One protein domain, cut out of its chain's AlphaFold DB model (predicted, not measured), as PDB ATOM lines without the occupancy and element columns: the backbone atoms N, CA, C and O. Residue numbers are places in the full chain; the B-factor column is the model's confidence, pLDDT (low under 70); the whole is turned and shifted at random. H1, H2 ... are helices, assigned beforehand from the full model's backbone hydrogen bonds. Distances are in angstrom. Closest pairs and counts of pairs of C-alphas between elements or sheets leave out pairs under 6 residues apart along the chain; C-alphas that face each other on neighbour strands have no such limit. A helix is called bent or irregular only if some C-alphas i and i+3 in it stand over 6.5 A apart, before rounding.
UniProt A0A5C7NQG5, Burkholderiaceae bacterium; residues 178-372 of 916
ATOM      1  N   PRO A 178      -1.133  38.346 -37.113       64.50
ATOM      2  CA  PRO A 178      -1.869  39.608 -36.986       64.50
ATOM      3  C   PRO A 178      -0.958  40.835 -36.782       64.50
ATOM      4  O   PRO A 178      -1.384  41.952 -37.071       64.50
ATOM      5  N   ASP A 179       0.304  40.639 -36.384       61.12
ATOM      6  CA  ASP A 179       1.288  41.707 -36.148       61.12
ATOM      7  C   ASP A 179       2.199  41.983 -37.364       61.12
ATOM      8  O   ASP A 179       2.979  42.940 -37.372       61.12
ATOM      9  N   ALA A 180       2.112  41.172 -38.425       65.69
ATOM     10  CA  ALA A 180       2.903  41.346 -39.647       65.69
ATOM     11  C   ALA A 180       2.571  42.622 -40.462       65.69
ATOM     12  O   ALA A 180       3.506  43.229 -40.998       65.69
ATOM     13  N   PRO A 181       1.303  43.083 -40.569       74.06
ATOM     14  CA  PRO A 181       0.953  44.258 -41.371       74.06
ATOM     15  C   PRO A 181       1.655  45.569 -40.965       74.06
ATOM     16  O   PRO A 181       2.217  46.213 -41.855       74.06
ATOM     17  N   PRO A 182       1.692  45.991 -39.679       74.06
ATOM     18  CA  PRO A 182       2.344  47.248 -39.299       74.06
ATOM     19  C   PRO A 182       3.861  47.208 -39.508       74.06
ATOM     20  O   PRO A 182       4.451  48.197 -39.945       74.06
ATOM     21  N   LEU A 183       4.495  46.057 -39.268       75.50
ATOM     22  CA  LEU A 183       5.922  45.872 -39.509       75.50
ATOM     23  C   LEU A 183       6.264  45.967 -41.003       75.50
ATOM     24  O   LEU A 183       7.212  46.658 -41.382       75.50
ATOM     25  N   MET A 184       5.494  45.288 -41.854       70.69
ATOM     26  CA  MET A 184       5.687  45.343 -43.304       70.69
ATOM     27  C   MET A 184       5.420  46.739 -43.852       70.69
ATOM     28  O   MET A 184       6.211  47.232 -44.653       70.69
ATOM     29  N   ALA A 185       4.380  47.419 -43.367       76.00
ATOM     30  CA  ALA A 185       4.113  48.806 -43.727       76.00
ATOM     31  C   ALA A 185       5.285  49.729 -43.353       76.00
ATOM     32  O   ALA A 185       5.712  50.533 -44.182       76.00
ATOM     33  N   ALA A 186       5.856  49.580 -42.152       77.62
ATOM     34  CA  ALA A 186       7.022  50.351 -41.726       77.62
ATOM     35  C   ALA A 186       8.245  50.076 -42.620       77.62
ATOM     36  O   ALA A 186       8.875  51.007 -43.121       77.62
ATOM     37  N   LEU A 187       8.565  48.812 -42.898       76.69
ATOM     38  CA  LEU A 187       9.714  48.463 -43.739       76.69
ATOM     39  C   LEU A 187       9.551  48.938 -45.188       76.69
ATOM     40  O   LEU A 187      10.492  49.491 -45.757       76.69
ATOM     41  N   ILE A 188       8.353  48.807 -45.763       76.44
ATOM     42  CA  ILE A 188       8.037  49.344 -47.093       76.44
ATOM     43  C   ILE A 188       8.208  50.865 -47.098       76.44
ATOM     44  O   ILE A 188       8.850  51.401 -47.997       76.44
ATOM     45  N   LEU A 189       7.692  51.567 -46.087       78.38
ATOM     46  CA  LEU A 189       7.812  53.020 -45.996       78.38
ATOM     47  C   LEU A 189       9.279  53.469 -45.865       78.38
ATOM     48  O   LEU A 189       9.677  54.439 -46.513       78.38
ATOM     49  N   ALA A 190      10.097  52.745 -45.093       79.25
ATOM     50  CA  ALA A 190      11.532  53.004 -44.980       79.25
ATOM     51  C   ALA A 190      12.250  52.836 -46.329       79.25
ATOM     52  O   ALA A 190      12.986  53.725 -46.762       79.25
ATOM     53  N   VAL A 191      11.973  51.737 -47.034       77.38
ATOM     54  CA  VAL A 191      12.522  51.450 -48.365       77.38
ATOM     55  C   VAL A 191      12.087  52.499 -49.389       77.38
ATOM     56  O   VAL A 191      12.923  52.979 -50.151       77.38
ATOM     57  N   VAL A 192      10.816  52.907 -49.392       78.31
ATOM     58  CA  VAL A 192      10.300  53.959 -50.284       78.31
ATOM     59  C   VAL A 192      10.991  55.294 -50.012       78.31
ATOM     60  O   VAL A 192      11.400  55.969 -50.957       78.31
ATOM     61  N   ALA A 193      11.183  55.667 -48.742       80.38
ATOM     62  CA  ALA A 193      11.910  56.883 -48.386       80.38
ATOM     63  C   ALA A 193      13.358  56.844 -48.905       80.38
ATOM     64  O   ALA A 193      13.827  57.806 -49.518       80.38
ATOM     65  N   TRP A 194      14.055  55.720 -48.739       83.31
ATOM     66  CA  TRP A 194      15.407  55.536 -49.265       83.31
ATOM     67  C   TRP A 194      15.462  55.510 -50.799       83.31
ATOM     68  O   TRP A 194      16.383  56.084 -51.380       83.31
ATOM     69  N   ALA A 195      14.460  54.933 -51.465       76.06
ATOM     70  CA  ALA A 195      14.362  54.907 -52.925       76.06
ATOM     71  C   ALA A 195      14.162  56.317 -53.478       76.06
ATOM     72  O   ALA A 195      14.834  56.733 -54.424       76.06
ATOM     73  N   ALA A 196      13.290  57.094 -52.835       79.00
ATOM     74  CA  ALA A 196      13.107  58.500 -53.144       79.00
ATOM     75  C   ALA A 196      14.412  59.284 -52.923       79.00
ATOM     76  O   ALA A 196      14.814  60.043 -53.800       79.00
ATOM     77  N   ALA A 197      15.132  59.051 -51.819       79.69
ATOM     78  CA  ALA A 197      16.440  59.666 -51.581       79.69
ATOM     79  C   ALA A 197      17.447  59.343 -52.704       79.69
ATOM     80  O   ALA A 197      18.153  60.233 -53.187       79.69
ATOM     81  N   PHE A 198      17.483  58.093 -53.167       79.00
ATOM     82  CA  PHE A 198      18.332  57.664 -54.276       79.00
ATOM     83  C   PHE A 198      17.971  58.364 -55.596       79.00
ATOM     84  O   PHE A 198      18.850  58.904 -56.271       79.00
ATOM     85  N   LEU A 199      16.681  58.433 -55.938       75.38
ATOM     86  CA  LEU A 199      16.200  59.136 -57.133       75.38
ATOM     87  C   LEU A 199      16.564  60.629 -57.101       75.38
ATOM     88  O   LEU A 199      16.979  61.192 -58.117       75.38
ATOM     89  N   LEU A 200      16.489  61.266 -55.926       79.12
ATOM     90  CA  LEU A 200      16.886  62.666 -55.763       79.12
ATOM     91  C   LEU A 200      18.376  62.898 -56.027       79.12
ATOM     92  O   LEU A 200      18.701  63.950 -56.567       79.12
ATOM     93  N   ASN A 201      19.268  61.947 -55.723       74.75
ATOM     94  CA  ASN A 201      20.702  62.074 -56.036       74.75
ATOM     95  C   ASN A 201      20.952  62.224 -57.548       74.75
ATOM     96  O   ASN A 201      21.853  62.936 -57.981       74.75
ATOM     97  N   ARG A 202      20.136  61.579 -58.387       68.69
ATOM     98  CA  ARG A 202      20.251  61.710 -59.849       68.69
ATOM     99  C   ARG A 202      19.640  63.012 -60.358       68.69
ATOM    100  O   ARG A 202      20.222  63.649 -61.232       68.69
ATOM    101  N   LEU A 203      18.519  63.441 -59.778       75.12
ATOM    102  CA  LEU A 203      17.945  64.760 -60.069       75.12
ATOM    103  C   LEU A 203      18.872  65.898 -59.620       75.12
ATOM    104  O   LEU A 203      18.898  66.954 -60.244       75.12
ATOM    105  N   GLU A 204      19.642  65.692 -58.553       73.50
ATOM    106  CA  GLU A 204      20.652  66.631 -58.069       73.50
ATOM    107  C   GLU A 204      21.716  66.887 -59.142       73.50
ATOM    108  O   GLU A 204      22.001  68.043 -59.442       73.50
ATOM    109  N   ALA A 205      22.208  65.826 -59.793       66.31
ATOM    110  CA  ALA A 205      23.208  65.924 -60.855       66.31
ATOM    111  C   ALA A 205      22.720  66.682 -62.106       66.31
ATOM    112  O   ALA A 205      23.531  67.268 -62.821       66.31
ATOM    113  N   SER A 206      21.409  66.697 -62.382       67.19
ATOM    114  CA  SER A 206      20.841  67.390 -63.551       67.19
ATOM    115  C   SER A 206      20.392  68.828 -63.269       67.19
ATOM    116  O   SER A 206      20.147  69.602 -64.198       67.19
ATOM    117  N   ARG A 207      20.283  69.233 -61.997       75.12
ATOM    118  CA  ARG A 207      19.767  70.551 -61.591       75.12
ATOM    119  C   ARG A 207      20.914  71.526 -61.285       75.12
ATOM    120  O   ARG A 207      22.009  71.138 -60.911       75.12
ATOM    121  N   GLY A 208      20.666  72.832 -61.442       73.81
ATOM    122  CA  GLY A 208      21.629  73.877 -61.038       73.81
ATOM    123  C   GLY A 208      21.858  73.919 -59.516       73.81
ATOM    124  O   GLY A 208      21.058  73.345 -58.777       73.81
ATOM    125  N   LEU A 209      22.883  74.638 -59.021       75.62
ATOM    126  CA  LEU A 209      23.353  74.596 -57.612       75.62
ATOM    127  C   LEU A 209      22.226  74.748 -56.587       75.62
ATOM    128  O   LEU A 209      22.148  73.983 -55.635       75.62
ATOM    129  N   ARG A 210      21.303  75.697 -56.794       78.19
ATOM    130  CA  ARG A 210      20.175  75.909 -55.866       78.19
ATOM    131  C   ARG A 210      19.210  74.724 -55.836       78.19
ATOM    132  O   ARG A 210      18.690  74.381 -54.776       78.19
ATOM    133  N   GLY A 211      18.954  74.129 -56.999       79.50
ATOM    134  CA  GLY A 211      18.136  72.927 -57.121       79.50
ATOM    135  C   GLY A 211      18.829  71.742 -56.463       79.50
ATOM    136  O   GLY A 211      18.230  71.104 -55.604       79.50
ATOM    137  N   ALA A 212      20.105  71.532 -56.789       78.56
ATOM    138  CA  ALA A 212      20.939  70.493 -56.205       78.56
ATOM    139  C   ALA A 212      20.958  70.577 -54.669       78.56
ATOM    140  O   ALA A 212      20.653  69.603 -53.996       78.56
ATOM    141  N   THR A 213      21.140  71.769 -54.101       78.56
ATOM    142  CA  THR A 213      21.118  71.997 -52.648       78.56
ATOM    143  C   THR A 213      19.792  71.631 -51.983       78.56
ATOM    144  O   THR A 213      19.782  71.029 -50.908       78.56
ATOM    145  N   ARG A 214      18.651  71.983 -52.591       84.69
ATOM    146  CA  ARG A 214      17.334  71.595 -52.053       84.69
ATOM    147  C   ARG A 214      17.138  70.081 -52.120       84.69
ATOM    148  O   ARG A 214      16.626  69.500 -51.169       84.69
ATOM    149  N   LEU A 215      17.571  69.458 -53.215       84.56
ATOM    150  CA  LEU A 215      17.479  68.014 -53.417       84.56
ATOM    151  C   LEU A 215      18.402  67.249 -52.464       84.56
ATOM    152  O   LEU A 215      17.962  66.263 -51.892       84.56
ATOM    153  N   LEU A 216      19.612  67.744 -52.203       84.25
ATOM    154  CA  LEU A 216      20.549  67.188 -51.226       84.25
ATOM    155  C   LEU A 216      19.986  67.234 -49.799       84.25
ATOM    156  O   LEU A 216      20.092  66.261 -49.046       84.25
ATOM    157  N   ALA A 217      19.362  68.355 -49.422       85.44
ATOM    158  CA  ALA A 217      18.702  68.496 -48.128       85.44
ATOM    159  C   ALA A 217      17.505  67.540 -48.006       85.44
ATOM    160  O   ALA A 217      17.390  66.829 -47.007       85.44
ATOM    161  N   LEU A 218      16.663  67.468 -49.042       88.31
ATOM    162  CA  LEU A 218      15.522  66.555 -49.093       88.31
ATOM    163  C   LEU A 218      15.973  65.088 -49.051       88.31
ATOM    164  O   LEU A 218      15.437  64.308 -48.273       88.31
ATOM    165  N   ARG A 219      17.011  64.730 -49.811       87.25
ATOM    166  CA  ARG A 219      17.657  63.413 -49.803       87.25
ATOM    167  C   ARG A 219      18.130  63.043 -48.407       87.25
ATOM    168  O   ARG A 219      17.802  61.973 -47.913       87.25
ATOM    169  N   SER A 220      18.875  63.933 -47.756       86.31
ATOM    170  CA  SER A 220      19.371  63.709 -46.394       86.31
ATOM    171  C   SER A 220      18.219  63.551 -45.397       86.31
ATOM    172  O   SER A 220      18.282  62.695 -44.517       86.31
ATOM    173  N   GLY A 221      17.147  64.331 -45.564       88.06
ATOM    174  CA  GLY A 221      15.912  64.196 -44.795       88.06
ATOM    175  C   GLY A 221      15.240  62.837 -44.991       88.06
ATOM    176  O   GLY A 221      14.888  62.192 -44.010       88.06
ATOM    177  N   LEU A 222      15.130  62.359 -46.231       86.88
ATOM    178  CA  LEU A 222      14.540  61.060 -46.558       86.88
ATOM    179  C   LEU A 222      15.380  59.877 -46.059       86.88
ATOM    180  O   LEU A 222      14.814  58.902 -45.577       86.88
ATOM    181  N   VAL A 223      16.716  59.971 -46.100       84.56
ATOM    182  CA  VAL A 223      17.603  58.957 -45.498       84.56
ATOM    183  C   VAL A 223      17.350  58.836 -43.997       84.56
ATOM    184  O   VAL A 223      17.188  57.725 -43.492       84.56
ATOM    185  N   ARG A 224      17.252  59.975 -43.297       90.38
ATOM    186  CA  ARG A 224      16.947  60.025 -41.859       90.38
ATOM    187  C   ARG A 224      15.545  59.520 -41.551       90.38
ATOM    188  O   ARG A 224      15.385  58.743 -40.618       90.38
ATOM    189  N   LEU A 225      14.549  59.919 -42.343       89.50
ATOM    190  CA  LEU A 225      13.169  59.463 -42.190       89.50
ATOM    191  C   LEU A 225      13.070  57.944 -42.360       89.50
ATOM    192  O   LEU A 225      12.512  57.280 -41.495       89.50
ATOM    193  N   GLY A 226      13.665  57.386 -43.417       86.31
ATOM    194  CA  GLY A 226      13.713  55.936 -43.605       86.31
ATOM    195  C   GLY A 226      14.444  55.231 -42.460       86.31
ATOM    196  O   GLY A 226      13.975  54.208 -41.976       86.31
ATOM    197  N   GLY A 227      15.518  55.834 -41.939       86.94
ATOM    198  CA  GLY A 227      16.219  55.366 -40.742       86.94
ATOM    199  C   GLY A 227      15.363  55.349 -39.472       86.94
ATOM    200  O   GLY A 227      15.410  54.374 -38.728       86.94
ATOM    201  N   LEU A 228      14.557  56.391 -39.233       89.94
ATOM    202  CA  LEU A 228      13.604  56.446 -38.114       89.94
ATOM    203  C   LEU A 228      12.551  55.348 -38.227       89.94
ATOM    204  O   LEU A 228      12.303  54.629 -37.261       89.94
ATOM    205  N   VAL A 229      11.946  55.211 -39.408       86.81
ATOM    206  CA  VAL A 229      10.911  54.202 -39.658       86.81
ATOM    207  C   VAL A 229      11.496  52.793 -39.520       86.81
ATOM    208  O   VAL A 229      10.883  51.934 -38.888       86.81
ATOM    209  N   PHE A 230      12.708  52.568 -40.031       85.50
ATOM    210  CA  PHE A 230      13.435  51.313 -39.855       85.50
ATOM    211  C   PHE A 230      13.751  51.030 -38.382       85.50
ATOM    212  O   PHE A 230      13.531  49.915 -37.920       85.50
ATOM    213  N   GLY A 231      14.198  52.029 -37.616       86.25
ATOM    214  CA  GLY A 231      14.372  51.908 -36.168       86.25
ATOM    215  C   GLY A 231      13.071  51.502 -35.469       86.25
ATOM    216  O   GLY A 231      13.073  50.577 -34.664       86.25
ATOM    217  N   GLY A 232      11.940  52.106 -35.845       86.94
ATOM    218  CA  GLY A 232      10.613  51.705 -35.367       86.94
ATOM    219  C   GLY A 232      10.267  50.250 -35.705       86.94
ATOM    220  O   GLY A 232       9.815  49.509 -34.836       86.94
ATOM    221  N   ALA A 233      10.551  49.801 -36.931       83.19
ATOM    222  CA  ALA A 233      10.383  48.402 -37.331       83.19
ATOM    223  C   ALA A 233      11.267  47.448 -36.504       83.19
ATOM    224  O   ALA A 233      10.805  46.395 -36.064       83.19
ATOM    225  N   VAL A 234      12.521  47.834 -36.237       82.50
ATOM    226  CA  VAL A 234      13.426  47.097 -35.343       82.50
ATOM    227  C   VAL A 234      12.861  47.044 -33.924       82.50
ATOM    228  O   VAL A 234      12.907  45.978 -33.321       82.50
ATOM    229  N   ALA A 235      12.270  48.127 -33.405       85.88
ATOM    230  CA  ALA A 235      11.623  48.132 -32.090       85.88
ATOM    231  C   ALA A 235      10.465  47.126 -32.028       85.88
ATOM    232  O   ALA A 235      10.438  46.288 -31.129       85.88
ATOM    233  N   ILE A 236       9.559  47.162 -33.016       83.75
ATOM    234  CA  ILE A 236       8.408  46.247 -33.121       83.75
ATOM    235  C   ILE A 236       8.874  44.784 -33.138       83.75
ATOM    236  O   ILE A 236       8.263  43.925 -32.510       83.75
ATOM    237  N   LEU A 237       9.989  44.493 -33.818       79.94
ATOM    238  CA  LEU A 237      10.559  43.146 -33.891       79.94
ATOM    239  C   LEU A 237      11.327  42.719 -32.635       79.94
ATOM    240  O   LEU A 237      11.286  41.543 -32.259       79.94
ATOM    241  N   ALA A 238      12.100  43.627 -32.046       80.44
ATOM    242  CA  ALA A 238      13.056  43.310 -30.996       80.44
ATOM    243  C   ALA A 238      12.408  43.304 -29.613       80.44
ATOM    244  O   ALA A 238      12.715  42.411 -28.829       80.44
ATOM    245  N   VAL A 239      11.503  44.248 -29.323       87.50
ATOM    246  CA  VAL A 239      10.908  44.417 -27.987       87.50
ATOM    247  C   VAL A 239      10.234  43.133 -27.490       87.50
ATOM    248  O   VAL A 239      10.677  42.649 -26.452       87.50
ATOM    249  N   PRO A 240       9.299  42.489 -28.222       84.88
ATOM    250  CA  PRO A 240       8.630  41.285 -27.714       84.88
ATOM    251  C   PRO A 240       9.603  40.126 -27.464       84.88
ATOM    252  O   PRO A 240       9.442  39.327 -26.542       84.88
ATOM    253  N   ARG A 241      10.659  40.030 -28.282       81.25
ATOM    254  CA  ARG A 241      11.657  38.962 -28.161       81.25
ATOM    255  C   ARG A 241      12.620  39.197 -27.006       81.25
ATOM    256  O   ARG A 241      12.970  38.244 -26.315       81.25
ATOM    257  N   LEU A 242      13.058  40.438 -26.814       82.31
ATOM    258  CA  LEU A 242      13.953  40.828 -25.727       82.31
ATOM    259  C   LEU A 242      13.224  40.833 -24.386       82.31
ATOM    260  O   LEU A 242      13.803  40.397 -23.402       82.31
ATOM    261  N   GLU A 243      11.954  41.230 -24.357       88.75
ATOM    262  CA  GLU A 243      11.060  41.045 -23.213       88.75
ATOM    263  C   GLU A 243      10.927  39.564 -22.856       88.75
ATOM    264  O   GLU A 243      11.245  39.177 -21.734       88.75
ATOM    265  N   GLY A 244      10.574  38.705 -23.817       84.88
ATOM    266  CA  GLY A 244      10.477  37.265 -23.573       84.88
ATOM    267  C   GLY A 244      11.814  36.612 -23.196       84.88
ATOM    268  O   GLY A 244      11.840  35.605 -22.488       84.88
ATOM    269  N   ALA A 245      12.946  37.143 -23.661       78.69
ATOM    270  CA  ALA A 245      14.275  36.688 -23.249       78.69
ATOM    271  C   ALA A 245      14.623  37.152 -21.827       78.69
ATOM    272  O   ALA A 245      15.065  36.337 -21.023       78.69
ATOM    273  N   ALA A 246      14.383  38.426 -21.507       84.38
ATOM    274  CA  ALA A 246      14.620  39.000 -20.188       84.38
ATOM    275  C   ALA A 246      13.744  38.329 -19.130       84.38
ATOM    276  O   ALA A 246      14.255  37.926 -18.089       84.38
ATOM    277  N   TRP A 247      12.456  38.122 -19.423       91.25
ATOM    278  CA  TRP A 247      11.545  37.393 -18.546       91.25
ATOM    279  C   TRP A 247      12.033  35.967 -18.298       91.25
ATOM    280  O   TRP A 247      12.154  35.571 -17.148       91.25
ATOM    281  N   ARG A 248      12.429  35.221 -19.339       84.75
ATOM    282  CA  ARG A 248      12.979  33.861 -19.166       84.75
ATOM    283  C   ARG A 248      14.279  33.835 -18.361       84.75
ATOM    284  O   ARG A 248      14.490  32.895 -17.606       84.75
ATOM    285  N   ALA A 249      15.140  34.837 -18.518       80.81
ATOM    286  CA  ALA A 249      16.384  34.943 -17.759       80.81
ATOM    287  C   ALA A 249      16.153  35.330 -16.288       80.81
ATOM    288  O   ALA A 249      16.928  34.932 -15.423       80.81
ATOM    289  N   ALA A 250      15.102  36.104 -16.010       88.75
ATOM    290  CA  ALA A 250      14.751  36.578 -14.675       88.75
ATOM    291  C   ALA A 250      13.682  35.721 -13.977       88.75
ATOM    292  O   ALA A 250      13.368  35.989 -12.816       88.75
ATOM    293  N   PHE A 251      13.118  34.726 -14.661       91.38
ATOM    294  CA  PHE A 251      12.055  33.872 -14.139       91.38
ATOM    295  C   PHE A 251      12.500  33.179 -12.849       91.38
ATOM    296  O   PHE A 251      13.593  32.610 -12.798       91.38
ATOM    297  N   ALA A 252      11.660  33.230 -11.812       90.38
ATOM    298  CA  ALA A 252      11.967  32.714 -10.475       90.38
ATOM    299  C   ALA A 252      13.178  33.388  -9.790       90.38
ATOM    300  O   ALA A 252      13.810  32.807  -8.905       90.38
ATOM    301  N   THR A 253      13.487  34.633 -10.161       91.88
ATOM    302  CA  THR A 253      14.459  35.492  -9.468       91.88
ATOM    303  C   THR A 253      13.774  36.758  -8.939       91.88
ATOM    304  O   THR A 253      12.720  37.146  -9.448       91.88
ATOM    305  N   PRO A 254      14.375  37.493  -7.983       95.00
ATOM    306  CA  PRO A 254      13.849  38.787  -7.535       95.00
ATOM    307  C   PRO A 254      13.713  39.847  -8.646       95.00
ATOM    308  O   PRO A 254      13.076  40.875  -8.436       95.00
ATOM    309  N   LEU A 255      14.318  39.620  -9.819       92.50
ATOM    310  CA  LEU A 255      14.299  40.541 -10.957       92.50
ATOM    311  C   LEU A 255      13.109  40.313 -11.906       92.50
ATOM    312  O   LEU A 255      12.954  41.059 -12.872       92.50
ATOM    313  N   GLU A 256      12.259  39.315 -11.655       92.12
ATOM    314  CA  GLU A 256      11.151  38.952 -12.550       92.12
ATOM    315  C   GLU A 256      10.214  40.138 -12.845       92.12
ATOM    316  O   GLU A 256       9.833  40.359 -13.994       92.12
ATOM    317  N   GLY A 257       9.928  40.971 -11.837       89.50
ATOM    318  CA  GLY A 257       9.058  42.143 -11.983       89.50
ATOM    319  C   GLY A 257       9.623  43.264 -12.865       89.50
ATOM    320  O   GLY A 257       8.854  44.048 -13.415       89.50
ATOM    321  N   ILE A 258      10.950  43.346 -13.034       94.38
ATOM    322  CA  ILE A 258      11.598  44.375 -13.871       94.38
ATOM    323  C   ILE A 258      11.977  43.864 -15.264       94.38
ATOM    324  O   ILE A 258      12.299  44.663 -16.146       94.38
ATOM    325  N   ALA A 259      11.946  42.548 -15.481       84.75
ATOM    326  CA  ALA A 259      12.400  41.919 -16.716       84.75
ATOM    327  C   ALA A 259      11.692  42.452 -17.980       84.75
ATOM    328  O   ALA A 259      12.390  42.758 -18.951       84.75
ATOM    329  N   PRO A 260      10.355  42.650 -17.986       89.00
ATOM    330  CA  PRO A 260       9.670  43.236 -19.136       89.00
ATOM    331  C   PRO A 260      10.155  44.649 -19.466       89.00
ATOM    332  O   PRO A 260      10.486  44.941 -20.614       89.00
ATOM    333  N   MET A 261      10.311  45.503 -18.447       89.81
ATOM    334  CA  MET A 261      10.821  46.866 -18.632       89.81
ATOM    335  C   MET A 261      12.260  46.869 -19.157       89.81
ATOM    336  O   MET A 261      12.592  47.668 -20.032       89.81
ATOM    337  N   ALA A 262      13.105  45.955 -18.670       84.38
ATOM    338  CA  ALA A 262      14.473  45.801 -19.152       84.38
ATOM    339  C   ALA A 262      14.516  45.363 -20.629       84.38
ATOM    340  O   ALA A 262      15.281  45.928 -21.413       84.38
ATOM    341  N   GLY A 263      13.666  44.413 -21.033       80.50
ATOM    342  CA  GLY A 263      13.538  43.975 -22.425       80.50
ATOM    343  C   GLY A 263      13.009  45.070 -23.356       80.50
ATOM    344  O   GLY A 263      13.566  45.281 -24.437       80.50
ATOM    345  N   MET A 264      11.999  45.828 -22.915       89.00
ATOM    346  CA  MET A 264      11.485  46.997 -23.638       89.00
ATOM    347  C   MET A 264      12.557  48.077 -23.812       89.00
ATOM    348  O   MET A 264      12.746  48.578 -24.921       89.00
ATOM    349  N   LEU A 265      13.292  48.409 -22.745       88.19
ATOM    350  CA  LEU A 265      14.377  49.389 -22.791       88.19
ATOM    351  C   LEU A 265      15.494  48.935 -23.737       88.19
ATOM    352  O   LEU A 265      15.946  49.723 -24.564       88.19
ATOM    353  N   ALA A 266      15.903  47.667 -23.670       83.62
ATOM    354  CA  ALA A 266      16.907  47.107 -24.571       83.62
ATOM    355  C   ALA A 266      16.454  47.164 -26.041       83.62
ATOM    356  O   ALA A 266      17.228  47.570 -26.910       83.62
ATOM    357  N   GLY A 267      15.192  46.826 -26.324       83.56
ATOM    358  CA  GLY A 267      14.615  46.935 -27.665       83.56
ATOM    359  C   GLY A 267      14.538  48.379 -28.168       83.56
ATOM    360  O   GLY A 267      14.885  48.644 -29.320       83.56
ATOM    361  N   ALA A 268      14.170  49.326 -27.302       85.75
ATOM    362  CA  ALA A 268      14.156  50.751 -27.623       85.75
ATOM    363  C   ALA A 268      15.569  51.298 -27.894       85.75
ATOM    364  O   ALA A 268      15.770  52.028 -28.864       85.75
ATOM    365  N   LEU A 269      16.567  50.912 -27.094       86.69
ATOM    366  CA  LEU A 269      17.965  51.294 -27.310       86.69
ATOM    367  C   LEU A 269      18.514  50.720 -28.622       86.69
ATOM    368  O   LEU A 269      19.189  51.437 -29.360       86.69
ATOM    369  N   LEU A 270      18.184  49.469 -28.956       85.00
ATOM    370  CA  LEU A 270      18.562  48.856 -30.231       85.00
ATOM    371  C   LEU A 270      17.929  49.593 -31.424       85.00
ATOM    372  O   LEU A 270      18.605  49.862 -32.417       85.00
ATOM    373  N   ALA A 271      16.655  49.964 -31.311       84.56
ATOM    374  CA  ALA A 271      15.948  50.757 -32.312       84.56
ATOM    375  C   ALA A 271      16.559  52.155 -32.500       84.56
ATOM    376  O   ALA A 271      16.759  52.597 -33.634       84.56
ATOM    377  N   LEU A 272      16.908  52.834 -31.403       89.44
ATOM    378  CA  LEU A 272      17.589  54.129 -31.431       89.44
ATOM    379  C   LEU A 272      18.991  54.023 -32.034       89.44
ATOM    380  O   LEU A 272      19.370  54.887 -32.822       89.44
ATOM    381  N   ALA A 273      19.740  52.964 -31.724       86.19
ATOM    382  CA  ALA A 273      21.043  52.707 -32.328       86.19
ATOM    383  C   ALA A 273      20.917  52.482 -33.844       86.19
ATOM    384  O   ALA A 273      21.646  53.105 -34.619       86.19
ATOM    385  N   ALA A 274      19.948  51.667 -34.277       84.31
ATOM    386  CA  ALA A 274      19.664  51.432 -35.691       84.31
ATOM    387  C   ALA A 274      19.294  52.732 -36.423       84.31
ATOM    388  O   ALA A 274      19.861  53.023 -37.476       84.31
ATOM    389  N   ALA A 275      18.411  53.555 -35.849       88.25
ATOM    390  CA  ALA A 275      18.088  54.870 -36.400       88.25
ATOM    391  C   ALA A 275      19.322  55.791 -36.427       88.25
ATOM    392  O   ALA A 275      19.599  56.426 -37.446       88.25
ATOM    393  N   GLY A 276      20.105  55.822 -35.344       88.56
ATOM    394  CA  GLY A 276      21.307  56.642 -35.187       88.56
ATOM    395  C   GLY A 276      22.340  56.435 -36.296       88.56
ATOM    396  O   GLY A 276      22.893  57.417 -36.799       88.56
ATOM    397  N   VAL A 277      22.528  55.194 -36.762       86.88
ATOM    398  CA  VAL A 277      23.392  54.882 -37.919       86.88
ATOM    399  C   VAL A 277      22.957  55.668 -39.158       86.88
ATOM    400  O   VAL A 277      23.783  56.321 -39.795       86.88
ATOM    401  N   PHE A 278      21.661  55.691 -39.475       86.12
ATOM    402  CA  PHE A 278      21.129  56.429 -40.627       86.12
ATOM    403  C   PHE A 278      21.108  57.950 -40.424       86.12
ATOM    404  O   PHE A 278      21.143  58.693 -41.406       86.12
ATOM    405  N   PHE A 279      21.109  58.444 -39.182       90.06
ATOM    406  CA  PHE A 279      21.314  59.871 -38.901       90.06
ATOM    407  C   PHE A 279      22.753  60.318 -39.138       90.06
ATOM    408  O   PHE A 279      22.968  61.411 -39.676       90.06
ATOM    409  N   ALA A 280      23.722  59.478 -38.772       88.25
ATOM    410  CA  ALA A 280      25.142  59.728 -38.988       88.25
ATOM    411  C   ALA A 280      25.558  59.530 -40.456       88.25
ATOM    412  O   ALA A 280      26.464  60.212 -40.941       88.25
ATOM    413  N   LEU A 281      24.875  58.636 -41.181       86.06
ATOM    414  CA  LEU A 281      25.243  58.216 -42.534       86.06
ATOM    415  C   LEU A 281      25.411  59.384 -43.531       86.06
ATOM    416  O   LEU A 281      26.457  59.423 -44.176       86.06
ATOM    417  N   PRO A 282      24.500  60.376 -43.652       88.19
ATOM    418  CA  PRO A 282      24.714  61.515 -44.548       88.19
ATOM    419  C   PRO A 282      25.989  62.312 -44.241       88.19
ATOM    420  O   PRO A 282      26.668  62.740 -45.168       88.19
ATOM    421  N   GLY A 283      26.331  62.490 -42.958       89.56
ATOM    422  CA  GLY A 283      27.542  63.209 -42.547       89.56
ATOM    423  C   GLY A 283      28.814  62.416 -42.845       89.56
ATOM    424  O   GLY A 283      29.790  62.973 -43.344       89.56
ATOM    425  N   LEU A 284      28.788  61.097 -42.619       88.44
ATOM    426  CA  LEU A 284      29.884  60.196 -42.986       88.44
ATOM    427  C   LEU A 284      30.108  60.170 -44.501       88.44
ATOM    428  O   LEU A 284      31.246  60.303 -44.951       88.44
ATOM    429  N   LEU A 285      29.035  60.055 -45.288       84.31
ATOM    430  CA  LEU A 285      29.106  60.102 -46.748       84.31
ATOM    431  C   LEU A 285      29.621  61.458 -47.233       84.31
ATOM    432  O   LEU A 285      30.490  61.480 -48.098       84.31
ATOM    433  N   ALA A 286      29.174  62.567 -46.636       87.94
ATOM    434  CA  ALA A 286      29.674  63.898 -46.968       87.94
ATOM    435  C   ALA A 286      31.181  64.035 -46.690       87.94
ATOM    436  O   ALA A 286      31.913  64.484 -47.564       87.94
ATOM    437  N   ARG A 287      31.678  63.572 -45.533       89.25
ATOM    438  CA  ARG A 287      33.125  63.566 -45.224       89.25
ATOM    439  C   ARG A 287      33.927  62.775 -46.248       89.25
ATOM    440  O   ARG A 287      34.966  63.229 -46.712       89.25
ATOM    441  N   ARG A 288      33.437  61.590 -46.611       85.44
ATOM    442  CA  ARG A 288      34.089  60.723 -47.598       85.44
ATOM    443  C   ARG A 288      34.054  61.326 -49.008       85.44
ATOM    444  O   ARG A 288      35.038  61.193 -49.725       85.44
ATOM    445  N   GLN A 289      32.969  62.007 -49.386       83.69
ATOM    446  CA  GLN A 289      32.860  62.733 -50.658       83.69
ATOM    447  C   GLN A 289      33.825  63.919 -50.730       83.69
ATOM    448  O   GLN A 289      34.532  64.070 -51.719       83.69
ATOM    449  N   LEU A 290      33.888  64.736 -49.673       85.06
ATOM    450  CA  LEU A 290      34.799  65.884 -49.590       85.06
ATOM    451  C   LEU A 290      36.268  65.456 -49.631       85.06
ATOM    452  O   LEU A 290      37.085  66.126 -50.246       85.06
ATOM    453  N   ALA A 291      36.586  64.307 -49.034       82.38
ATOM    454  CA  ALA A 291      37.914  63.711 -49.092       82.38
ATOM    455  C   ALA A 291      38.256  63.081 -50.459       82.38
ATOM    456  O   ALA A 291      39.280  62.416 -50.573       82.38
ATOM    457  N   GLY A 292      37.389  63.197 -51.475       75.25
ATOM    458  CA  GLY A 292      37.600  62.604 -52.801       75.25
ATOM    459  C   GLY A 292      37.485  61.076 -52.847       75.25
ATOM    460  O   GLY A 292      37.508  60.495 -53.923       75.25
ATOM    461  N   MET A 293      37.279  60.408 -51.704       76.12
ATOM    462  CA  MET A 293      37.140  58.947 -51.626       76.12
ATOM    463  C   MET A 293      35.837  58.428 -52.245       76.12
ATOM    464  O   MET A 293      35.683  57.224 -52.446       76.12
ATOM    465  N   LEU A 294      34.860  59.310 -52.469       73.44
ATOM    466  CA  LEU A 294      33.531  58.959 -52.949       73.44
ATOM    467  C   LEU A 294      33.027  59.934 -54.010       73.44
ATOM    468  O   LEU A 294      32.810  61.110 -53.732       73.44
ATOM    469  N   GLY A 295      32.704  59.408 -55.193       72.88
ATOM    470  CA  GLY A 295      31.882  60.115 -56.175       72.88
ATOM    471  C   GLY A 295      30.470  60.416 -55.645       72.88
ATOM    472  O   GLY A 295      29.922  59.656 -54.837       72.88
ATOM    473  N   ALA A 296      29.818  61.471 -56.140       71.12
ATOM    474  CA  ALA A 296      28.431  61.795 -55.782       71.12
ATOM    475  C   ALA A 296      27.456  60.648 -56.115       71.12
ATOM    476  O   ALA A 296      26.595  60.279 -55.309       71.12
ATOM    477  N   ALA A 297      27.645  60.022 -57.281       69.94
ATOM    478  CA  ALA A 297      26.891  58.841 -57.691       69.94
ATOM    479  C   ALA A 297      27.187  57.634 -56.784       69.94
ATOM    480  O   ALA A 297      26.253  57.027 -56.266       69.94
ATOM    481  N   ALA A 298      28.469  57.351 -56.525       69.94
ATOM    482  CA  ALA A 298      28.901  56.219 -55.707       69.94
ATOM    483  C   ALA A 298      28.390  56.306 -54.261       69.94
ATOM    484  O   ALA A 298      27.947  55.308 -53.706       69.94
ATOM    485  N   ALA A 299      28.374  57.496 -53.656       69.19
ATOM    486  CA  ALA A 299      27.833  57.677 -52.311       69.19
ATOM    487  C   ALA A 299      26.320  57.428 -52.246       69.19
ATOM    488  O   ALA A 299      25.839  56.823 -51.289       69.19
ATOM    489  N   GLY A 300      25.564  57.877 -53.255       70.50
ATOM    490  CA  GLY A 300      24.131  57.593 -53.332       70.50
ATOM    491  C   GLY A 300      23.846  56.114 -53.579       70.50
ATOM    492  O   GLY A 300      22.945  55.560 -52.960       70.50
ATOM    493  N   GLU A 301      24.640  55.462 -54.428       70.75
ATOM    494  CA  GLU A 301      24.558  54.020 -54.686       70.75
ATOM    495  C   GLU A 301      24.947  53.191 -53.452       70.75
ATOM    496  O   GLU A 301      24.273  52.214 -53.147       70.75
ATOM    497  N   ALA A 302      25.960  53.605 -52.685       67.25
ATOM    498  CA  ALA A 302      26.347  52.953 -51.434       67.25
ATOM    499  C   ALA A 302      25.283  53.123 -50.338       67.25
ATOM    500  O   ALA A 302      24.938  52.155 -49.661       67.25
ATOM    501  N   ALA A 303      24.724  54.330 -50.189       68.19
ATOM    502  CA  ALA A 303      23.607  54.581 -49.277       68.19
ATOM    503  C   ALA A 303      22.389  53.723 -49.642       68.19
ATOM    504  O   ALA A 303      21.734  53.165 -48.766       68.19
ATOM    505  N   TRP A 304      22.120  53.595 -50.941       70.06
ATOM    506  CA  TRP A 304      21.054  52.755 -51.463       70.06
ATOM    507  C   TRP A 304      21.316  51.270 -51.220       70.06
ATOM    508  O   TRP A 304      20.449  50.588 -50.689       70.06
ATOM    509  N   ALA A 305      22.513  50.768 -51.518       68.50
ATOM    510  CA  ALA A 305      22.877  49.380 -51.254       68.50
ATOM    511  C   ALA A 305      22.724  49.037 -49.765       68.50
ATOM    512  O   ALA A 305      22.118  48.021 -49.436       68.50
ATOM    513  N   LEU A 306      23.180  49.914 -48.862       67.50
ATOM    514  CA  LEU A 306      22.984  49.747 -47.421       67.50
ATOM    515  C   LEU A 306      21.495  49.728 -47.046       67.50
ATOM    516  O   LEU A 306      21.064  48.856 -46.296       67.50
ATOM    517  N   ALA A 307      20.702  50.641 -47.607       67.19
ATOM    518  CA  ALA A 307      19.253  50.665 -47.436       67.19
ATOM    519  C   ALA A 307      18.587  49.355 -47.898       67.19
ATOM    520  O   ALA A 307      17.690  48.858 -47.220       67.19
ATOM    521  N   LEU A 308      19.053  48.748 -48.995       65.44
ATOM    522  CA  LEU A 308      18.548  47.456 -49.470       65.44
ATOM    523  C   LEU A 308      18.893  46.313 -48.528       65.44
ATOM    524  O   LEU A 308      18.025  45.501 -48.210       65.44
ATOM    525  N   VAL A 309      20.135  46.263 -48.045       65.50
ATOM    526  CA  VAL A 309      20.541  45.265 -47.048       65.50
ATOM    527  C   VAL A 309      19.687  45.402 -45.798       65.50
ATOM    528  O   VAL A 309      19.134  44.416 -45.318       65.50
ATOM    529  N   CYS A 310      19.514  46.617 -45.287       66.38
ATOM    530  CA  CYS A 310      18.723  46.838 -44.086       66.38
ATOM    531  C   CYS A 310      17.236  46.527 -44.309       66.38
ATOM    532  O   CYS A 310      16.630  45.893 -43.453       66.38
ATOM    533  N   GLY A 311      16.665  46.889 -45.461       65.75
ATOM    534  CA  GLY A 311      15.260  46.629 -45.785       65.75
ATOM    535  C   GLY A 311      14.929  45.146 -45.977       65.75
ATOM    536  O   GLY A 311      13.917  44.681 -45.458       65.75
ATOM    537  N   PHE A 312      15.779  44.392 -46.685       62.50
ATOM    538  CA  PHE A 312      15.509  42.989 -47.032       62.50
ATOM    539  C   PHE A 312      16.162  41.979 -46.090       62.50
ATOM    540  O   PHE A 312      15.522  41.009 -45.689       62.50
ATOM    541  N   ALA A 313      17.428  42.187 -45.730       60.41
ATOM    542  CA  ALA A 313      18.165  41.263 -44.872       60.41
ATOM    543  C   ALA A 313      17.972  41.587 -43.386       60.41
ATOM    544  O   ALA A 313      18.010  40.678 -42.564       60.41
ATOM    545  N   GLY A 314      17.720  42.850 -43.025       62.47
ATOM    546  CA  GLY A 314      17.587  43.299 -41.635       62.47
ATOM    547  C   GLY A 314      16.560  42.510 -40.812       62.47
ATOM    548  O   GLY A 314      16.935  41.962 -39.781       62.47
ATOM    549  N   PRO A 315      15.296  42.369 -41.247       59.75
ATOM    550  CA  PRO A 315      14.273  41.664 -40.468       59.75
ATOM    551  C   PRO A 315      14.575  40.171 -40.286       59.75
ATOM    552  O   PRO A 315      14.396  39.630 -39.192       59.75
ATOM    553  N   ALA A 316      15.074  39.515 -41.339       59.62
ATOM    554  CA  ALA A 316      15.451  38.106 -41.311       59.62
ATOM    555  C   ALA A 316      16.698  37.882 -40.443       59.62
ATOM    556  O   ALA A 316      16.677  37.034 -39.555       59.62
ATOM    557  N   MET A 317      17.749  38.689 -40.619       58.56
ATOM    558  CA  MET A 317      18.968  38.601 -39.814       58.56
ATOM    559  C   MET A 317      18.730  38.951 -38.351       58.56
ATOM    560  O   MET A 317      19.270  38.269 -37.496       58.56
ATOM    561  N   VAL A 318      17.927  39.970 -38.036       60.62
ATOM    562  CA  VAL A 318      17.596  40.323 -36.646       60.62
ATOM    563  C   VAL A 318      16.799  39.195 -35.997       60.62
ATOM    564  O   VAL A 318      17.116  38.789 -34.883       60.62
ATOM    565  N   SER A 319      15.816  38.628 -36.702       59.41
ATOM    566  CA  SER A 319      15.028  37.504 -36.181       59.41
ATOM    567  C   SER A 319      15.892  36.266 -35.934       59.41
ATOM    568  O   SER A 319      15.784  35.647 -34.876       59.41
ATOM    569  N   VAL A 320      16.789  35.941 -36.868       60.34
ATOM    570  CA  VAL A 320      17.753  34.846 -36.728       60.34
ATOM    571  C   VAL A 320      18.754  35.126 -35.615       60.34
ATOM    572  O   VAL A 320      18.977  34.250 -34.793       60.34
ATOM    573  N   TYR A 321      19.372  36.306 -35.581       61.00
ATOM    574  CA  TYR A 321      20.414  36.647 -34.614       61.00
ATOM    575  C   TYR A 321      19.859  36.639 -33.192       61.00
ATOM    576  O   TYR A 321      20.497  36.131 -32.273       61.00
ATOM    577  N   ILE A 322      18.636  37.140 -33.000       61.25
ATOM    578  CA  ILE A 322      17.944  37.032 -31.717       61.25
ATOM    579  C   ILE A 322      17.669  35.557 -31.399       61.25
ATOM    580  O   ILE A 322      17.984  35.117 -30.298       61.25
ATOM    581  N   ALA A 323      17.157  34.767 -32.349       60.75
ATOM    582  CA  ALA A 323      16.911  33.339 -32.137       60.75
ATOM    583  C   ALA A 323      18.193  32.545 -31.813       60.75
ATOM    584  O   ALA A 323      18.163  31.677 -30.943       60.75
ATOM    585  N   SER A 324      19.323  32.864 -32.453       59.00
ATOM    586  CA  SER A 324      20.617  32.232 -32.198       59.00
ATOM    587  C   SER A 324      21.229  32.694 -30.883       59.00
ATOM    588  O   SER A 324      21.737  31.880 -30.133       59.00
ATOM    589  N   THR A 325      21.150  33.978 -30.538       61.34
ATOM    590  CA  THR A 325      21.691  34.470 -29.257       61.34
ATOM    591  C   THR A 325      20.893  33.906 -28.081       61.34
ATOM    592  O   THR A 325      21.461  33.519 -27.064       61.34
ATOM    593  N   VAL A 326      19.574  33.776 -28.238       58.47
ATOM    594  CA  VAL A 326      18.686  33.141 -27.254       58.47
ATOM    595  C   VAL A 326      18.957  31.635 -27.127       58.47
ATOM    596  O   VAL A 326      18.825  31.094 -26.032       58.47
ATOM    597  N   SER A 327      19.364  30.951 -28.204       58.44
ATOM    598  CA  SER A 327      19.664  29.511 -28.165       58.44
ATOM    599  C   SER A 327      21.002  29.166 -27.505       58.44
ATOM    600  O   SER A 327      21.186  28.026 -27.086       58.44
ATOM    601  N   TRP A 328      21.910  30.137 -27.358       59.09
ATOM    602  CA  TRP A 328      23.173  29.965 -26.628       59.09
ATOM    603  C   TRP A 328      22.981  29.915 -25.106       59.09
ATOM    604  O   TRP A 328      23.892  29.497 -24.393       59.09
ATOM    605  N   PHE A 329      21.801  30.284 -24.596       58.94
ATOM    606  CA  PHE A 329      21.458  30.119 -23.186       58.94
ATOM    607  C   PHE A 329      20.817  28.737 -22.953       58.94
ATOM    608  O   PHE A 329      19.680  28.504 -23.380       58.94
ATOM    609  N   PRO A 330      21.501  27.808 -22.253       55.00
ATOM    610  CA  PRO A 330      21.105  26.396 -22.168       55.00
ATOM    611  C   PRO A 330      19.742  26.156 -21.495       55.00
ATOM    612  O   PRO A 330      19.121  25.124 -21.727       55.00
ATOM    613  N   PHE A 331      19.232  27.120 -20.724       56.03
ATOM    614  CA  PHE A 331      17.937  27.035 -20.038       56.03
ATOM    615  C   PHE A 331      16.746  27.557 -20.867       56.03
ATOM    616  O   PHE A 331      15.599  27.424 -20.454       56.03
ATOM    617  N   VAL A 332      16.995  28.143 -22.044       52.59
ATOM    618  CA  VAL A 332      16.007  28.936 -22.805       52.59
ATOM    619  C   VAL A 332      15.646  28.298 -24.165       52.59
ATOM    620  O   VAL A 332      14.632  28.648 -24.777       52.59
ATOM    621  N   GLY A 333      16.442  27.331 -24.639       47.81
ATOM    622  CA  GLY A 333      16.480  26.892 -26.042       47.81
ATOM    623  C   GLY A 333      15.496  25.809 -26.519       47.81
ATOM    624  O   GLY A 333      15.508  25.499 -27.707       47.81
ATOM    625  N   ALA A 334      14.652  25.206 -25.672       51.12
ATOM    626  CA  ALA A 334      13.961  23.961 -26.056       51.12
ATOM    627  C   ALA A 334      12.618  24.087 -26.829       51.12
ATOM    628  O   ALA A 334      12.417  23.274 -27.735       51.12
ATOM    629  N   PRO A 335      11.690  25.034 -26.555       53.19
ATOM    630  CA  PRO A 335      10.375  25.004 -27.217       53.19
ATOM    631  C   PRO A 335      10.224  25.938 -28.431       53.19
ATOM    632  O   PRO A 335       9.538  25.583 -29.377       53.19
ATOM    633  N   VAL A 336      10.877  27.106 -28.460       46.03
ATOM    634  CA  VAL A 336      10.588  28.161 -29.467       46.03
ATOM    635  C   VAL A 336      11.217  27.886 -30.848       46.03
ATOM    636  O   VAL A 336      10.832  28.494 -31.839       46.03
ATOM    637  N   ILE A 337      12.163  26.945 -30.944       48.62
ATOM    638  CA  ILE A 337      12.860  26.594 -32.200       48.62
ATOM    639  C   ILE A 337      12.256  25.332 -32.853       48.62
ATOM    640  O   ILE A 337      12.684  24.934 -33.931       48.62
ATOM    641  N   ARG A 338      11.255  24.679 -32.241       51.47
ATOM    642  CA  ARG A 338      10.717  23.411 -32.768       51.47
ATOM    643  C   ARG A 338       9.863  23.548 -34.032       51.47
ATOM    644  O   ARG A 338       9.836  22.590 -34.798       51.47
ATOM    645  N   ASP A 339       9.250  24.705 -34.279       52.16
ATOM    646  CA  ASP A 339       8.297  24.865 -35.392       52.16
ATOM    647  C   ASP A 339       8.909  25.415 -36.687       52.16
ATOM    648  O   ASP A 339       8.292  25.328 -37.743       52.16
ATOM    649  N   LEU A 340      10.138  25.938 -36.638       52.00
ATOM    650  CA  LEU A 340      10.909  26.267 -37.835       52.00
ATOM    651  C   LEU A 340      11.951  25.179 -38.036       52.00
ATOM    652  O   LEU A 340      12.850  24.995 -37.208       52.00
ATOM    653  N   SER A 341      11.852  24.448 -39.144       60.81
ATOM    654  CA  SER A 341      12.851  23.438 -39.462       60.81
ATOM    655  C   SER A 341      14.229  24.107 -39.536       60.81
ATOM    656  O   SER A 341      14.382  25.219 -40.049       60.81
ATOM    657  N   ARG A 342      15.279  23.435 -39.041       59.12
ATOM    658  CA  ARG A 342      16.666  23.933 -39.174       59.12
ATOM    659  C   ARG A 342      16.998  24.317 -40.626       59.12
ATOM    660  O   ARG A 342      17.786  25.235 -40.842       59.12
ATOM    661  N   ALA A 343      16.358  23.653 -41.591       57.78
ATOM    662  CA  ALA A 343      16.448  23.948 -43.015       57.78
ATOM    663  C   ALA A 343      15.915  25.351 -43.371       57.78
ATOM    664  O   ALA A 343      16.630  26.110 -44.019       57.78
ATOM    665  N   GLU A 344      14.733  25.748 -42.898       57.41
ATOM    666  CA  GLU A 344      14.145  27.071 -43.178       57.41
ATOM    667  C   GLU A 344      14.955  28.211 -42.559       57.41
ATOM    668  O   GLU A 344      15.221  29.216 -43.221       57.41
ATOM    669  N   VAL A 345      15.424  28.030 -41.319       59.47
ATOM    670  CA  VAL A 345      16.292  29.012 -40.651       59.47
ATOM    671  C   VAL A 345      17.610  29.161 -41.409       59.47
ATOM    672  O   VAL A 345      18.045  30.284 -41.657       59.47
ATOM    673  N   SER A 346      18.222  28.048 -41.832       58.47
ATOM    674  CA  SER A 346      19.467  28.072 -42.607       58.47
ATOM    675  C   SER A 346      19.295  28.697 -43.994       58.47
ATOM    676  O   SER A 346      20.169  29.440 -44.436       58.47
ATOM    677  N   ALA A 347      18.151  28.475 -44.649       58.91
ATOM    678  CA  ALA A 347      17.844  29.056 -45.950       58.91
ATOM    679  C   ALA A 347      17.641  30.574 -45.849       58.91
ATOM    680  O   ALA A 347      18.221  31.317 -46.637       58.91
ATOM    681  N   LEU A 348      16.886  31.051 -44.855       57.62
ATOM    682  CA  LEU A 348      16.700  32.487 -44.609       57.62
ATOM    683  C   LEU A 348      18.020  33.184 -44.256       57.62
ATOM    684  O   LEU A 348      18.283  34.279 -44.749       57.62
ATOM    685  N   LEU A 349      18.877  32.531 -43.463       58.31
ATOM    686  CA  LEU A 349      20.237  32.992 -43.163       58.31
ATOM    687  C   LEU A 349      21.101  33.099 -44.409       58.31
ATOM    688  O   LEU A 349      21.727  34.131 -44.631       58.31
ATOM    689  N   ALA A 350      21.122  32.039 -45.217       61.25
ATOM    690  CA  ALA A 350      21.896  31.998 -46.444       61.25
ATOM    691  C   ALA A 350      21.438  33.106 -47.395       61.25
ATOM    692  O   ALA A 350      22.271  33.843 -47.906       61.25
ATOM    693  N   TRP A 351      20.130  33.302 -47.562       57.66
ATOM    694  CA  TRP A 351      19.576  34.367 -48.394       57.66
ATOM    695  C   TRP A 351      19.897  35.768 -47.886       57.66
ATOM    696  O   TRP A 351      20.303  36.628 -48.671       57.66
ATOM    697  N   ALA A 352      19.742  36.010 -46.585       58.28
ATOM    698  CA  ALA A 352      20.045  37.303 -45.986       58.28
ATOM    699  C   ALA A 352      21.544  37.624 -46.089       58.28
ATOM    700  O   ALA A 352      21.907  38.729 -46.494       58.28
ATOM    701  N   LEU A 353      22.407  36.641 -45.813       60.53
ATOM    702  CA  LEU A 353      23.856  36.767 -45.933       60.53
ATOM    703  C   LEU A 353      24.283  36.974 -47.388       60.53
ATOM    704  O   LEU A 353      25.099  37.846 -47.651       60.53
ATOM    705  N   LEU A 354      23.713  36.233 -48.342       59.34
ATOM    706  CA  LEU A 354      24.028  36.358 -49.767       59.34
ATOM    707  C   LEU A 354      23.583  37.717 -50.319       59.34
ATOM    708  O   LEU A 354      24.318  38.339 -51.080       59.34
ATOM    709  N   THR A 355      22.419  38.214 -49.892       58.53
ATOM    710  CA  THR A 355      21.921  39.549 -50.263       58.53
ATOM    711  C   THR A 355      22.802  40.643 -49.665       58.53
ATOM    712  O   THR A 355      23.177  41.586 -50.363       58.53
ATOM    713  N   ALA A 356      23.194  40.497 -48.395       58.28
ATOM    714  CA  ALA A 356      24.123  41.404 -47.732       58.28
ATOM    715  C   ALA A 356      25.501  41.394 -48.404       58.28
ATOM    716  O   ALA A 356      26.057  42.457 -48.661       58.28
ATOM    717  N   LEU A 357      26.020  40.216 -48.757       60.81
ATOM    718  CA  LEU A 357      27.305  40.048 -49.428       60.81
ATOM    719  C   LEU A 357      27.268  40.601 -50.856       60.81
ATOM    720  O   LEU A 357      28.208  41.271 -51.256       60.81
ATOM    721  N   ALA A 358      26.189  40.382 -51.611       58.25
ATOM    722  CA  ALA A 358      26.031  40.908 -52.965       58.25
ATOM    723  C   ALA A 358      25.923  42.437 -52.968       58.25
ATOM    724  O   ALA A 358      26.573  43.104 -53.773       58.25
ATOM    725  N   ALA A 359      25.156  43.010 -52.041       58.53
ATOM    726  CA  ALA A 359      25.056  44.456 -51.883       58.53
ATOM    727  C   ALA A 359      26.363  45.071 -51.360       58.53
ATOM    728  O   ALA A 359      26.777  46.121 -51.850       58.53
ATOM    729  N   PHE A 360      27.043  44.407 -50.420       61.22
ATOM    730  CA  PHE A 360      28.361  44.816 -49.937       61.22
ATOM    731  C   PHE A 360      29.405  44.737 -51.046       61.22
ATOM    732  O   PHE A 360      30.142  45.694 -51.234       61.22
ATOM    733  N   ALA A 361      29.445  43.654 -51.823       61.78
ATOM    734  CA  ALA A 361      30.349  43.494 -52.955       61.78
ATOM    735  C   ALA A 361      30.063  44.538 -54.035       61.78
ATOM    736  O   ALA A 361      30.991  45.172 -54.518       61.78
ATOM    737  N   HIS A 362      28.794  44.794 -54.369       62.12
ATOM    738  CA  HIS A 362      28.421  45.853 -55.307       62.12
ATOM    739  C   HIS A 362      28.861  47.235 -54.808       62.12
ATOM    740  O   HIS A 362      29.481  47.994 -55.557       62.12
ATOM    741  N   GLY A 363      28.595  47.536 -53.533       58.62
ATOM    742  CA  GLY A 363      29.046  48.753 -52.867       58.62
ATOM    743  C   GLY A 363      30.566  48.873 -52.901       58.62
ATOM    744  O   GLY A 363      31.082  49.831 -53.455       58.62
ATOM    745  N   ALA A 364      31.291  47.878 -52.397       61.12
ATOM    746  CA  ALA A 364      32.749  47.835 -52.348       61.12
ATOM    747  C   ALA A 364      33.387  47.952 -53.738       61.12
ATOM    748  O   ALA A 364      34.290  48.757 -53.914       61.12
ATOM    749  N   ILE A 365      32.886  47.234 -54.745       61.31
ATOM    750  CA  ILE A 365      33.349  47.338 -56.135       61.31
ATOM    751  C   ILE A 365      33.157  48.769 -56.645       61.31
ATOM    752  O   ILE A 365      34.067  49.334 -57.235       61.31
ATOM    753  N   ARG A 366      32.016  49.413 -56.382       59.75
ATOM    754  CA  ARG A 366      31.790  50.812 -56.782       59.75
ATOM    755  C   ARG A 366      32.621  51.815 -55.982       59.75
ATOM    756  O   ARG A 366      33.044  52.810 -56.557       59.75
ATOM    757  N   LEU A 367      32.884  51.559 -54.702       60.00
ATOM    758  CA  LEU A 367      33.785  52.362 -53.871       60.00
ATOM    759  C   LEU A 367      35.231  52.272 -54.376       60.00
ATOM    760  O   LEU A 367      35.919  53.282 -54.465       60.00
ATOM    761  N   LEU A 368      35.676  51.067 -54.736       61.19
ATOM    762  CA  LEU A 368      37.030  50.798 -55.218       61.19
ATOM    763  C   LEU A 368      37.237  51.274 -56.662       61.19
ATOM    764  O   LEU A 368      38.328  51.715 -57.005       61.19
ATOM    765  N   LEU A 369      36.196  51.210 -57.497       58.62
ATOM    766  CA  LEU A 369      36.267  51.561 -58.920       58.62
ATOM    767  C   LEU A 369      35.719  52.940 -59.263       58.62
ATOM    768  O   LEU A 369      35.833  53.377 -60.404       58.62
ATOM    769  N   GLY A 370      35.110  53.619 -58.296       53.78
ATOM    770  CA  GLY A 370      34.713  55.017 -58.409       53.78
ATOM    771  C   GLY A 370      35.889  55.988 -58.315       53.78
ATOM    772  O   GLY A 370      35.642  57.191 -58.306       53.78
ATOM    773  N   ARG A 371      37.133  55.485 -58.229       54.94
ATOM    774  CA  ARG A 371      38.339  56.308 -58.329       54.94
ATOM    775  C   ARG A 371      38.360  56.990 -59.690       54.94
ATOM    776  O   ARG A 371      38.210  56.341 -60.726       54.94
ATOM    777  N   VAL A 372      38.458  58.309 -59.648       54.06
ATOM    778  CA  VAL A 372      38.540  59.148 -60.837       54.06
ATOM    779  C   VAL A 372      39.900  58.889 -61.474       54.06
ATOM    780  O   VAL A 372      40.898  58.810 -60.770       54.06
TER     781      VAL A 372
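What this domain is: This is residues 178 to 372 of the 916 residues of a protein of Burkholderiaceae bacterium (UniProt A0A5C7NQG5). Five long helices run back and forth along one elongated body, with H1, H2a and H4a side by side as a bundle. H3 covers H2 on one side, H5 packs on H4 at the other, and H2, H3 and H4 are bent. The printed part has 195 residues with five named helices, H1 to H5 in chain order, and no named strand: all helix. It is only just compact, close to loose, with a radius of gyration of the C-alphas of 19.6 A and spans of 65 by 33 by 32 A.

Where its parts are: Find C-alpha 180 at (2.903, 41.346, -39.647); from there H1 runs 39.6 A to residue 206. H2, H3 and H4 were each assigned as one helix by hydrogen bonds, but C-alphas 237 and 240 are 6.7 A apart, 279 and 282 6.8 A, 312 and 315 6.8 A. Their arms are H2a, residues 209 to 237, 41.4 A, and H2b, 240 to 250; H3a, 259 to 279, and H3b, 282 to 290; H4a, 296 to 312, and H4b, 315 to 327. H5, residues 342 to 369, runs 39.2 A to C-alpha 369 at (36.267, 51.561, -58.920).

How they stand to each other: Look at Ala 190 and Gly 226, the closest C-alphas of the hairpin H1 and H2a, 3.9 A apart. H1 touches H4a at Phe 198 and Gly 300, C-alphas 5.9 A apart. H2a touches H3a with residues 223 to 235 alone, closest at the C-alphas of Gly 231 and Ala 271, 4.3 A. H4a touches H5 at Ala 302 and Gly 363, C-alphas 5.2 A apart, a shallow tilt of 4 degrees, opposite ways. H1 and H5 are apart. Every O i to N i+4 pair is within hydrogen-bond range but in H1, 22 of 23, and H3a, 16 of 17.

The domain as a whole: The C-alphas of Gly 208 and Ala 252 are the farthest apart, 65.9 A. The printed part has no cut; the link H4 to H5, 14 residues, is long. The pLDDT is under 70 in 79 residues, among them 305 to 372.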